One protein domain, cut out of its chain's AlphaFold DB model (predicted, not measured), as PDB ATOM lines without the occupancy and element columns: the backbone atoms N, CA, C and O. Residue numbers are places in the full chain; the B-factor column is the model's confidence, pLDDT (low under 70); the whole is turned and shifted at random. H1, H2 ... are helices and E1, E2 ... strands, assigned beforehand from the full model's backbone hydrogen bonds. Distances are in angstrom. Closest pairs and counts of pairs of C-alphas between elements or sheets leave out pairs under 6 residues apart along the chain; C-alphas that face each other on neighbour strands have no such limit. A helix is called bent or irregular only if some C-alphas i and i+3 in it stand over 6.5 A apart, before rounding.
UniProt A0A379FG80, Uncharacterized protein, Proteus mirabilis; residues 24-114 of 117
ATOM      1  N   HIS A  24      43.925  11.114   7.421       86.50
ATOM      2  CA  HIS A  24      42.653  11.597   7.955       86.50
ATOM      3  C   HIS A  24      41.988  10.503   8.786       86.50
ATOM      4  O   HIS A  24      41.980   9.335   8.392       86.50
ATOM      5  N   VAL A  25      41.443  10.882   9.939       86.31
ATOM      6  CA  VAL A  25      40.677   9.993  10.814       86.31
ATOM      7  C   VAL A  25      39.415  10.716  11.260       86.31
ATOM      8  O   VAL A  25      39.479  11.851  11.729       86.31
ATOM      9  N   ASP A  26      38.276  10.041  11.150       89.00
ATOM     10  CA  ASP A  26      37.003  10.524  11.674       89.00
ATOM     11  C   ASP A  26      36.806  10.062  13.119       89.00
ATOM     12  O   ASP A  26      36.702   8.866  13.393       89.00
ATOM     13  N   ILE A  27      36.703  11.016  14.046       88.12
ATOM     14  CA  ILE A  27      36.400  10.765  15.458       88.12
ATOM     15  C   ILE A  27      35.203  11.623  15.853       88.12
ATOM     16  O   ILE A  27      35.237  12.841  15.716       88.12
ATOM     17  N   ASP A  28      34.124  11.004  16.335       86.56
ATOM     18  CA  ASP A  28      32.901  11.705  16.761       86.56
ATOM     19  C   ASP A  28      32.354  12.718  15.725       86.56
ATOM     20  O   ASP A  28      31.868  13.790  16.085       86.56
ATOM     21  N   LYS A  29      32.399  12.370  14.429       86.94
ATOM     22  CA  LYS A  29      31.991  13.232  13.293       86.94
ATOM     23  C   LYS A  29      32.892  14.453  13.062       86.94
ATOM     24  O   LYS A  29      32.503  15.379  12.349       86.94
ATOM     25  N   ILE A  30      34.078  14.460  13.660       86.69
ATOM     26  CA  ILE A  30      35.129  15.435  13.405       86.69
ATOM     27  C   ILE A  30      36.219  14.737  12.597       86.69
ATOM     28  O   ILE A  30      36.857  13.805  13.085       86.69
ATOM     29  N   GLU A  31      36.439  15.208  11.373       88.12
ATOM     30  CA  GLU A  31      37.539  14.738  10.535       88.12
ATOM     31  C   GLU A  31      38.834  15.453  10.947       88.12
ATOM     32  O   GLU A  31      38.951  16.686  10.867       88.12
ATOM     33  N   ILE A  32      39.802  14.672  11.424       87.38
ATOM     34  CA  ILE A  32      41.081  15.147  11.945       87.38
ATOM     35  C   ILE A  32      42.193  14.734  10.984       87.38
ATOM     36  O   ILE A  32      42.390  13.552  10.708       87.38
ATOM     37  N   ALA A  33      42.958  15.716  10.512       85.56
ATOM     38  CA  ALA A  33      44.194  15.505   9.781       85.56
ATOM     39  C   ALA A  33      45.367  15.328  10.753       85.56
ATOM     40  O   ALA A  33      45.646  16.197  11.580       85.56
ATOM     41  N   ILE A  34      46.088  14.225  10.587       84.19
ATOM     42  CA  ILE A  34      47.357  13.897  11.226       84.19
ATOM     43  C   ILE A  34      48.469  14.261  10.243       84.19
ATOM     44  O   ILE A  34      48.592  13.651   9.176       84.19
ATOM     45  N   LYS A  35      49.272  15.264  10.589       78.75
ATOM     46  CA  LYS A  35      50.331  15.797   9.727       78.75
ATOM     47  C   LYS A  35      51.697  15.733  10.406       78.75
ATOM     48  O   LYS A  35      51.766  15.851  11.630       78.75
ATOM     49  N   PRO A  36      52.790  15.607   9.641       70.81
ATOM     50  CA  PRO A  36      54.112  15.908  10.171       70.81
ATOM     51  C   PRO A  36      54.267  17.415  10.431       70.81
ATOM     52  O   PRO A  36      53.915  18.248   9.594       70.81
ATOM     53  N   GLY A  37      54.827  17.754  11.586       67.25
ATOM     54  CA  GLY A  37      55.364  19.076  11.886       67.25
ATOM     55  C   GLY A  37      56.885  19.103  11.757       67.25
ATOM     56  O   GLY A  37      57.541  18.059  11.673       67.25
ATOM     57  N   LYS A  38      57.471  20.305  11.795       65.44
ATOM     58  CA  LYS A  38      58.928  20.445  11.927       65.44
ATOM     59  C   LYS A  38      59.456  19.689  13.158       65.44
ATOM     60  O   LYS A  38      58.752  19.462  14.140       65.44
ATOM     61  N   TYR A  39      60.727  19.290  13.089       65.81
ATOM     62  CA  TYR A  39      61.450  18.614  14.177       65.81
ATOM     63  C   TYR A  39      60.854  17.269  14.629       65.81
ATOM     64  O   TYR A  39      61.031  16.863  15.773       65.81
ATOM     65  N   GLY A  40      60.165  16.555  13.733       60.59
ATOM     66  CA  GLY A  40      59.607  15.231  14.034       60.59
ATOM     67  C   GLY A  40      58.350  15.266  14.906       60.59
ATOM     68  O   GLY A  40      57.958  14.235  15.449       60.59
ATOM     69  N   GLN A  41      57.722  16.434  15.040       65.31
ATOM     70  CA  GLN A  41      56.435  16.569  15.709       65.31
ATOM     71  C   GLN A  41      55.306  16.006  14.842       65.31
ATOM     72  O   GLN A  41      55.415  15.913  13.618       65.31
ATOM     73  N   ILE A  42      54.192  15.670  15.485       73.56
ATOM     74  CA  ILE A  42      52.932  15.365  14.812       73.56
ATOM     75  C   ILE A  42      51.947  16.470  15.173       73.56
ATOM     76  O   ILE A  42      51.829  16.854  16.335       73.56
ATOM     77  N   ILE A  43      51.247  16.979  14.168       75.38
ATOM     78  CA  ILE A  43      50.273  18.056  14.300       75.38
ATOM     79  C   ILE A  43      48.892  17.485  13.989       75.38
ATOM     80  O   ILE A  43      48.710  16.785  12.989       75.38
ATOM     81  N   TYR A  44      47.914  17.822  14.830       83.00
ATOM     82  CA  TYR A  44      46.510  17.508  14.594       83.00
ATOM     83  C   TYR A  44      45.769  18.779  14.188       83.00
ATOM     84  O   TYR A  44      45.763  19.774  14.921       83.00
ATOM     85  N   LYS A  45      45.137  18.757  13.014       81.00
ATOM     86  CA  LYS A  45      44.332  19.876  12.507       81.00
ATOM     87  C   LYS A  45      42.956  19.388  12.073       81.00
ATOM     88  O   LYS A  45      42.850  18.276  11.561       81.00
ATOM     89  N   PRO A  46      41.897  20.191  12.233       83.75
ATOM     90  CA  PRO A  46      40.636  19.873  11.588       83.75
ATOM     91  C   PRO A  46      40.809  19.947  10.069       83.75
ATOM     92  O   PRO A  46      41.467  20.857   9.562       83.75
ATOM     93  N   VAL A  47      40.203  19.007   9.343       82.62
ATOM     94  CA  VAL A  47      40.178  19.058   7.869       82.62
ATOM     95  C   VAL A  47      39.316  20.224   7.388       82.62
ATOM     96  O   VAL A  47      39.678  20.926   6.446       82.62
ATOM     97  N   PHE A  48      38.194  20.469   8.064       77.81
ATOM     98  CA  PHE A  48      37.284  21.557   7.728       77.81
ATOM     99  C   PHE A  48      37.605  22.823   8.525       77.81
ATOM    100  O   PHE A  48      37.571  22.816   9.755       77.81
ATOM    101  N   SER A  49      37.814  23.937   7.822       70.88
ATOM    102  CA  SER A  49      38.118  25.253   8.408       70.88
ATOM    103  C   SER A  49      37.037  25.783   9.360       70.88
ATOM    104  O   SER A  49      37.337  26.554  10.267       70.88
ATOM    105  N   LYS A  50      35.782  25.335   9.206       75.94
ATOM    106  CA  LYS A  50      34.654  25.674  10.094       75.94
ATOM    107  C   LYS A  50      34.714  25.016  11.480       75.94
ATOM    108  O   LYS A  50      33.904  25.350  12.340       75.94
ATOM    109  N   THR A  51      35.602  24.046  11.689       78.06
ATOM    110  CA  THR A  51      35.725  23.351  12.973       78.06
ATOM    111  C   THR A  51      36.555  24.192  13.937       78.06
ATOM    112  O   THR A  51      37.757  24.369  13.743       78.06
ATOM    113  N   ASP A  52      35.927  24.677  15.007       80.62
ATOM    114  CA  ASP A  52      36.624  25.416  16.060       80.62
ATOM    115  C   ASP A  52      37.359  24.466  17.022       80.62
ATOM    116  O   ASP A  52      36.758  23.670  17.756       80.62
ATOM    117  N   VAL A  53      38.686  24.597  17.033       80.75
ATOM    118  CA  VAL A  53      39.616  23.813  17.859       80.75
ATOM    119  C   VAL A  53      39.548  24.150  19.352       80.75
ATOM    120  O   VAL A  53      40.093  23.422  20.180       80.75
ATOM    121  N   ASN A  54      38.878  25.237  19.739       80.38
ATOM    122  CA  ASN A  54      38.724  25.613  21.147       80.38
ATOM    123  C   ASN A  54      37.517  24.944  21.817       80.38
ATOM    124  O   ASN A  54      37.383  24.996  23.045       80.38
ATOM    125  N   THR A  55      36.661  24.283  21.035       83.44
ATOM    126  CA  THR A  55      35.443  23.635  21.529       83.44
ATOM    127  C   THR A  55      35.742  22.419  22.408       83.44
ATOM    128  O   THR A  55      36.743  21.717  22.254       83.44
ATOM    129  N   VAL A  56      34.819  22.117  23.329       87.06
ATOM    130  CA  VAL A  56      34.868  20.884  24.139       87.06
ATOM    131  C   VAL A  56      34.810  19.638  23.248       87.06
ATOM    132  O   VAL A  56      35.463  18.643  23.551       87.06
ATOM    133  N   ALA A  57      34.060  19.697  22.145       86.75
ATOM    134  CA  ALA A  57      33.951  18.602  21.185       86.75
ATOM    135  C   ALA A  57      35.307  18.274  20.541       86.75
ATOM    136  O   ALA A  57      35.702  17.112  20.532       86.75
ATOM    137  N   TRP A  58      36.050  19.291  20.089       85.12
ATOM    138  CA  TRP A  58      37.395  19.099  19.546       85.12
ATOM    139  C   TRP A  58      38.346  18.470  20.567       85.12
ATOM    140  O   TRP A  58      38.994  17.469  20.271       85.12
ATOM    141  N   LYS A  59      38.390  19.006  21.794       86.06
ATOM    142  CA  LYS A  59      39.260  18.477  22.859       86.06
ATOM    143  C   LYS A  59      38.979  16.998  23.145       86.06
ATOM    144  O   LYS A  59      39.910  16.202  23.173       86.06
ATOM    145  N   LYS A  60      37.699  16.620  23.251       87.88
ATOM    146  CA  LYS A  60      37.281  15.218  23.427       87.88
ATOM    147  C   LYS A  60      37.655  14.331  22.237       87.88
ATOM    148  O   LYS A  60      38.028  13.178  22.432       87.88
ATOM    149  N   ALA A  61      37.555  14.847  21.014       87.19
ATOM    150  CA  ALA A  61      37.938  14.099  19.822       87.19
ATOM    151  C   ALA A  61      39.454  13.848  19.764       87.19
ATOM    152  O   ALA A  61      39.861  12.750  19.399       87.19
ATOM    153  N   ILE A  62      40.283  14.807  20.194       85.44
ATOM    154  CA  ILE A  62      41.736  14.610  20.315       85.44
ATOM    155  C   ILE A  62      42.080  13.556  21.378       85.44
ATOM    156  O   ILE A  62      42.871  12.662  21.102       85.44
ATOM    157  N   GLU A  63      41.434  13.574  22.547       85.38
ATOM    158  CA  GLU A  63      41.638  12.532  23.573       85.38
ATOM    159  C   GLU A  63      41.287  11.128  23.048       85.38
ATOM    160  O   GLU A  63      42.001  10.150  23.281       85.38
ATOM    161  N   LYS A  64      40.193  11.019  22.287       86.56
ATOM    162  CA  LYS A  64      39.796   9.769  21.624       86.56
ATOM    163  C   LYS A  64      40.725   9.381  20.480       86.56
ATOM    164  O   LYS A  64      40.894   8.188  20.239       86.56
ATOM    165  N   LEU A  65      41.317  10.348  19.782       85.69
ATOM    166  CA  LEU A  65      42.319  10.091  18.753       85.69
ATOM    167  C   LEU A  65      43.579   9.466  19.362       85.69
ATOM    168  O   LEU A  65      44.098   8.500  18.811       85.69
ATOM    169  N   ASP A  66      44.031   9.951  20.517       79.81
ATOM    170  CA  ASP A  66      45.184   9.371  21.211       79.81
ATOM    171  C   ASP A  66      44.908   7.915  21.622       79.81
ATOM    172  O   ASP A  66      45.743   7.033  21.407       79.81
ATOM    173  N   LEU A  67      43.695   7.624  22.110       82.81
ATOM    174  CA  LEU A  67      43.247   6.249  22.360       82.81
ATOM    175  C   LEU A  67      43.174   5.423  21.067       82.81
ATOM    176  O   LEU A  67      43.639   4.284  21.040       82.81
ATOM    177  N   TYR A  68      42.643   5.987  19.982       86.31
ATOM    178  CA  TYR A  68      42.572   5.330  18.676       86.31
ATOM    179  C   TYR A  68      43.962   4.929  18.168       86.31
ATOM    180  O   TYR A  68      44.139   3.804  17.709       86.31
ATOM    181  N   LEU A  69      44.950   5.820  18.290       83.06
ATOM    182  CA  LEU A  69      46.335   5.599  17.862       83.06
ATOM    183  C   LEU A  69      47.140   4.713  18.826       83.06
ATOM    184  O   LEU A  69      48.192   4.199  18.435       83.06
ATOM    185  N   SER A  70      46.656   4.507  20.055       80.38
ATOM    186  CA  SER A  70      47.232   3.534  20.991       80.38
ATOM    187  C   SER A  70      46.949   2.080  20.584       80.38
ATOM    188  O   SER A  70      47.714   1.184  20.940       80.38
ATOM    189  N   ASP A  71      45.901   1.840  19.786       83.50
ATOM    190  CA  ASP A  71      45.607   0.526  19.214       83.50
ATOM    191  C   ASP A  71      46.546   0.220  18.036       83.50
ATOM    192  O   ASP A  71      46.613   0.949  17.038       83.50
ATOM    193  N   THR A  72      47.257  -0.906  18.123       80.19
ATOM    194  CA  THR A  72      48.250  -1.317  17.122       80.19
ATOM    195  C   THR A  72      47.655  -1.471  15.720       80.19
ATOM    196  O   THR A  72      48.304  -1.102  14.741       80.19
ATOM    197  N   LYS A  73      46.423  -1.982  15.581       84.56
ATOM    198  CA  LYS A  73      45.792  -2.179  14.265       84.56
ATOM    199  C   LYS A  73      45.450  -0.839  13.626       84.56
ATOM    200  O   LYS A  73      45.666  -0.658  12.430       84.56
ATOM    201  N   ASN A  74      44.934   0.098  14.410       83.62
ATOM    202  CA  ASN A  74      44.613   1.442  13.938       83.62
ATOM    203  C   ASN A  74      45.873   2.229  13.570       83.62
ATOM    204  O   ASN A  74      45.920   2.844  12.506       83.62
ATOM    205  N   LYS A  75      46.934   2.124  14.379       81.56
ATOM    206  CA  LYS A  75      48.243   2.687  14.033       81.56
ATOM    207  C   LYS A  75      48.767   2.136  12.704       81.56
ATOM    208  O   LYS A  75      49.183   2.920  11.854       81.56
ATOM    209  N   ILE A  76      48.697   0.817  12.488       81.25
ATOM    210  CA  ILE A  76      49.101   0.189  11.217       81.25
ATOM    211  C   ILE A  76      48.295   0.751  10.041       81.25
ATOM    212  O   ILE A  76      48.880   1.056   9.009       81.25
ATOM    213  N   LYS A  77      46.977   0.943  10.191       83.56
ATOM    214  CA  LYS A  77      46.137   1.536   9.132       83.56
ATOM    215  C   LYS A  77      46.581   2.948   8.758       83.56
ATOM    216  O   LYS A  77      46.661   3.266   7.574       83.56
ATOM    217  N   VAL A  78      46.878   3.787   9.752       82.44
ATOM    218  CA  VAL A  78      47.372   5.150   9.508       82.44
ATOM    219  C   VAL A  78      48.725   5.099   8.802       82.44
ATOM    220  O   VAL A  78      48.914   5.785   7.805       82.44
ATOM    221  N   VAL A  79      49.643   4.241   9.249       80.50
ATOM    222  CA  VAL A  79      50.956   4.072   8.609       80.50
ATOM    223  C   VAL A  79      50.841   3.570   7.162       80.50
ATOM    224  O   VAL A  79      51.505   4.112   6.285       80.50
ATOM    225  N   ASP A  80      49.976   2.593   6.885       82.38
ATOM    226  CA  ASP A  80      49.731   2.078   5.529       82.38
ATOM    227  C   ASP A  80      49.169   3.161   4.592       82.38
ATOM    228  O   ASP A  80      49.579   3.279   3.435       82.38
ATOM    229  N   TYR A  81      48.276   4.016   5.100       79.75
ATOM    230  CA  TYR A  81      47.802   5.176   4.349       79.75
ATOM    231  C   TYR A  81      48.951   6.126   3.982       79.75
ATOM    232  O   TYR A  81      49.028   6.594   2.845       79.75
ATOM    233  N   LEU A  82      49.866   6.386   4.921       77.19
ATOM    234  CA  LEU A  82      51.021   7.260   4.695       77.19
ATOM    235  C   LEU A  82      52.009   6.677   3.679       77.19
ATOM    236  O   LEU A  82      52.536   7.420   2.855       77.19
ATOM    237  N   GLU A  83      52.215   5.360   3.676       77.94
ATOM    238  CA  GLU A  83      53.025   4.680   2.654       77.94
ATOM    239  C   GLU A  83      52.422   4.849   1.255       77.94
ATOM    240  O   GLU A  83      53.106   5.229   0.302       77.94
ATOM    241  N   LYS A  84      51.103   4.671   1.127       77.56
ATOM    242  CA  LYS A  84      50.394   4.903  -0.142       77.56
ATOM    243  C   LYS A  84      50.472   6.366  -0.581       77.56
ATOM    244  O   LYS A  84      50.622   6.646  -1.773       77.56
ATOM    245  N   ALA A  85      50.399   7.301   0.365       70.88
ATOM    246  CA  ALA A  85      50.550   8.727   0.098       70.88
ATOM    247  C   ALA A  85      51.968   9.068  -0.394       70.88
ATOM    248  O   ALA A  85      52.111   9.810  -1.363       70.88
ATOM    249  N   LYS A  86      53.008   8.473   0.199       72.75
ATOM    250  CA  LYS A  86      54.405   8.642  -0.223       72.75
ATOM    251  C   LYS A  86      54.636   8.228  -1.677       72.75
ATOM    252  O   LYS A  86      55.314   8.942  -2.408       72.75
ATOM    253  N   VAL A  87      54.044   7.111  -2.108       75.62
ATOM    254  CA  VAL A  87      54.114   6.657  -3.511       75.62
ATOM    255  C   VAL A  87      53.407   7.640  -4.448       75.62
ATOM    256  O   VAL A  87      53.882   7.905  -5.549       75.62
ATOM    257  N   ARG A  88      52.271   8.196  -4.013       72.25
ATOM    258  CA  ARG A  88      51.458   9.121  -4.812       72.25
ATOM    259  C   ARG A  88      52.044  10.533  -4.909       72.25
ATOM    260  O   ARG A  88      51.822  11.196  -5.919       72.25
ATOM    261  N   TRP A  89      52.760  10.983  -3.881       70.69
ATOM    262  CA  TRP A  89      53.371  12.313  -3.776       70.69
ATOM    263  C   TRP A  89      54.858  12.195  -3.414       70.69
ATOM    264  O   TRP A  89      55.247  12.446  -2.267       70.69
ATOM    265  N   PRO A  90      55.701  11.773  -4.375       72.50
ATOM    266  CA  PRO A  90      57.112  11.488  -4.124       72.50
ATOM    267  C   PRO A  90      57.928  12.741  -3.777       72.50
ATOM    268  O   PRO A  90      58.925  12.643  -3.066       72.50
ATOM    269  N   ASP A  91      57.486  13.923  -4.209       74.12
ATOM    270  CA  ASP A  91      58.071  15.221  -3.853       74.12
ATOM    271  C   ASP A  91      57.934  15.551  -2.359       74.12
ATOM    272  O   ASP A  91      58.649  16.414  -1.856       74.12
ATOM    273  N   LYS A  92      57.040  14.841  -1.657       70.00
ATOM    274  CA  LYS A  92      56.777  14.954  -0.215       70.00
ATOM    275  C   LYS A  92      57.212  13.721   0.577       70.00
ATOM    276  O   LYS A  92      56.776  13.491   1.705       70.00
ATOM    277  N   ALA A  93      58.027  12.855  -0.026       72.81
ATOM    278  CA  ALA A  93      58.352  11.550   0.535       72.81
ATOM    279  C   ALA A  93      59.125  11.616   1.860       72.81
ATOM    280  O   ALA A  93      58.923  10.758   2.727       72.81
ATOM    281  N   ALA A  94      59.989  12.620   2.025       75.00
ATOM    282  CA  ALA A  94      60.694  12.853   3.281       75.00
ATOM    283  C   ALA A  94      59.687  13.169   4.391       75.00
ATOM    284  O   ALA A  94      59.747  12.587   5.477       75.00
ATOM    285  N   GLU A  95      58.709  14.016   4.078       74.00
ATOM    286  CA  GLU A  95      57.691  14.462   5.005       74.00
ATOM    287  C   GLU A  95      56.847  13.309   5.551       74.00
ATOM    288  O   GLU A  95      56.634  13.173   6.761       74.00
ATOM    289  N   TRP A  96      56.449  12.414   4.653       75.81
ATOM    290  CA  TRP A  96      55.709  11.207   4.995       75.81
ATOM    291  C   TRP A  96      56.517  10.214   5.828       75.81
ATOM    292  O   TRP A  96      56.005   9.671   6.810       75.81
ATOM    293  N   SER A  97      57.794  10.011   5.497       77.56
ATOM    294  CA  SER A  97      58.673   9.132   6.274       77.56
ATOM    295  C   SER A  97      58.932   9.658   7.688       77.56
ATOM    296  O   SER A  97      59.011   8.873   8.635       77.56
ATOM    297  N   HIS A  98      58.999  10.975   7.869       76.31
ATOM    298  CA  HIS A  98      59.079  11.585   9.194       76.31
ATOM    299  C   HIS A  98      57.807  11.356  10.019       76.31
ATOM    300  O   HIS A  98      57.917  10.961  11.182       76.31
ATOM    301  N   LEU A  99      56.618  11.528   9.426       76.38
ATOM    302  CA  LEU A  99      55.357  11.252  10.121       76.38
ATOM    303  C   LEU A  99      55.266   9.783  10.557       76.38
ATOM    304  O   LEU A  99      54.943   9.487  11.706       76.38
ATOM    305  N   GLN A 100      55.597   8.861   9.654       77.50
ATOM    306  CA  GLN A 100      55.610   7.429   9.943       77.50
ATOM    307  C   GLN A 100      56.562   7.090  11.096       77.50
ATOM    308  O   GLN A 100      56.193   6.349  12.011       77.50
ATOM    309  N   LYS A 101      57.780   7.644  11.081       78.12
ATOM    310  CA  LYS A 101      58.756   7.440  12.155       78.12
ATOM    311  C   LYS A 101      58.218   7.940  13.496       78.12
ATOM    312  O   LYS A 101      58.310   7.213  14.482       78.12
ATOM    313  N   ALA A 102      57.613   9.127  13.521       73.69
ATOM    314  CA  ALA A 102      57.035   9.701  14.732       73.69
ATOM    315  C   ALA A 102      55.874   8.849  15.286       73.69
ATOM    316  O   ALA A 102      55.818   8.598  16.491       73.69
ATOM    317  N   LEU A 103      55.000   8.325  14.415       75.25
ATOM    318  CA  LEU A 103      53.912   7.414  14.801       75.25
ATOM    319  C   LEU A 103      54.443   6.084  15.360       75.25
ATOM    320  O   LEU A 103      53.930   5.573  16.359       75.25
ATOM    321  N   ASN A 104      55.486   5.526  14.747       72.88
ATOM    322  CA  ASN A 104      56.083   4.258  15.171       72.88
ATOM    323  C   ASN A 104      56.846   4.367  16.497       72.88
ATOM    324  O   ASN A 104      56.850   3.415  17.273       72.88
ATOM    325  N   GLN A 105      57.452   5.521  16.791       67.31
ATOM    326  CA  GLN A 105      58.258   5.717  17.999       67.31
ATOM    327  C   GLN A 105      57.445   5.825  19.297       67.31
ATOM    328  O   GLN A 105      58.043   5.851  20.367       67.31
ATOM    329  N   ASN A 106      56.105   5.837  19.239       51.38
ATOM    330  CA  ASN A 106      55.236   5.903  20.427       51.38
ATOM    331  C   ASN A 106      55.554   7.088  21.360       51.38
ATOM    332  O   ASN A 106      55.141   7.103  22.519       51.38
ATOM    333  N   THR A 107      56.284   8.089  20.863       47.56
ATOM    334  CA  THR A 107      56.473   9.368  21.533       47.56
ATOM    335  C   THR A 107      55.084   9.904  21.802       47.56
ATOM    336  O   THR A 107      54.333  10.060  20.842       47.56
ATOM    337  N   ALA A 108      54.730  10.094  23.079       41.22
ATOM    338  CA  ALA A 108      53.429  10.600  23.500       41.22
ATOM    339  C   ALA A 108      53.016  11.719  22.546       41.22
ATOM    340  O   ALA A 108      53.651  12.778  22.527       41.22
ATOM    341  N   ILE A 109      52.042  11.429  21.682       45.34
ATOM    342  CA  ILE A 109      51.709  12.310  20.577       45.34
ATOM    343  C   ILE A 109      50.878  13.437  21.174       45.34
ATOM    344  O   ILE A 109      49.661  13.457  21.080       45.34
ATOM    345  N   LYS A 110      51.535  14.386  21.844       44.78
ATOM    346  CA  LYS A 110      50.918  15.661  22.184       44.78
ATOM    347  C   LYS A 110      50.810  16.436  20.885       44.78
ATOM    348  O   LYS A 110      51.681  17.239  20.560       44.78
ATOM    349  N   GLY A 111      49.770  16.129  20.117       43.88
ATOM    350  CA  GLY A 111      49.458  16.891  18.928       43.88
ATOM    351  C   GLY A 111      49.251  18.339  19.327       43.88
ATOM    352  O   GLY A 111      48.424  18.654  20.185       43.88
ATOM    353  N   ILE A 112      50.038  19.223  18.728       54.16
ATOM    354  CA  ILE A 112      49.800  20.649  18.873       54.16
ATOM    355  C   ILE A 112      48.596  20.950  17.991       54.16
ATOM    356  O   ILE A 112      48.594  20.637  16.798       54.16
ATOM    357  N   THR A 113      47.534  21.483  18.590       52.94
ATOM    358  CA  THR A 113      46.362  21.913  17.835       52.94
ATOM    359  C   THR A 113      46.785  23.074  16.945       52.94
ATOM    360  O   THR A 113      47.351  24.046  17.422       52.94
ATOM    361  N   GLY A 114      46.576  22.972  15.636       49.94
ATOM    362  CA  GLY A 114      46.833  24.079  14.711       49.94
ATOM    363  C   GLY A 114      45.550  24.831  14.364       49.94
ATOM    364  O   GLY A 114      44.462  24.257  14.431       49.94
TER     365      GLY A 114
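AT A GLANCE: This is residues 24 to 114 of the 117 residues of an uncharacterized protein of Proteus mirabilis (UniProt A0A379FG80). A small, strongly twisted sheet of three strands has helix H1 slanting over one face, and the helical hairpin H2 and H3 stands at the end of the sheet where E2 ends and E3 begins. After H3 the tail folds back to the sheet, where residues 112 to 113 pair, parallel, with residues 43 to 44 of E3. The printed part has 91 residues, with E1, E2, E3, H1, H2 and H3 in chain order; the class is mixed, helices and strands. It is compact, with a radius of gyration of the C-alphas of 12.8 A and spans of 36 by 27 by 23 A.

IN THESE COORDINATES: E2, residues 30 to 36, is 19.3 A long. E1, residues 24 to 27, begins at C-alpha 24 (42.653, 11.597, 7.955) and measures 9.8 A; E3, residues 42 to 46, measures 13.5 A. H1, residues 56 to 70, spans 21.5 A; H2, residues 72 to 88, 24.5 A. H3, residues 90 to 104, spans 20.6 A, ending at C-alpha 104 (56.083, 4.258, 15.171); it is irregular, with C-alphas 91 and 94 8.0 A apart.

HOW THE PARTS SIT: The order E1, E2, E3 is a meander, each strand the antiparallel neighbour of the one before. N 25 and O 32 are 2.9 A apart, N 33 and O 45 2.8 A, both within hydrogen-bond range. H1 is on the sheet at a height of 8.8 A. H2 only grazes the sheet with residues 74 to 82. H3 is on it; the closest C-alphas of E2 and H3, Pro 36 and Leu 99, are 4.8 A apart. H2 and H3 touch at a shallow tilt of 12 degrees, opposite ways, closest at the C-alphas of Lys 86 and Ala 93, 5.0 A. H1 and H2 only just touch, with 3 pairs of C-alphas within 8 A, only at the corner; the closest C-alphas, Leu 69 and Lys 75, are 5.2 A apart. In H1 and H2 every O i to N i+4 pair is within hydrogen-bond range, in H3 9 of 11.

THE WHOLE: The two C-alphas farthest apart, of Val 56 and Pro 90, are 37.2 A apart. The printed part has no cut and no long link. The pLDDT is under 70 at residues 37 to 41 and 105 to 114.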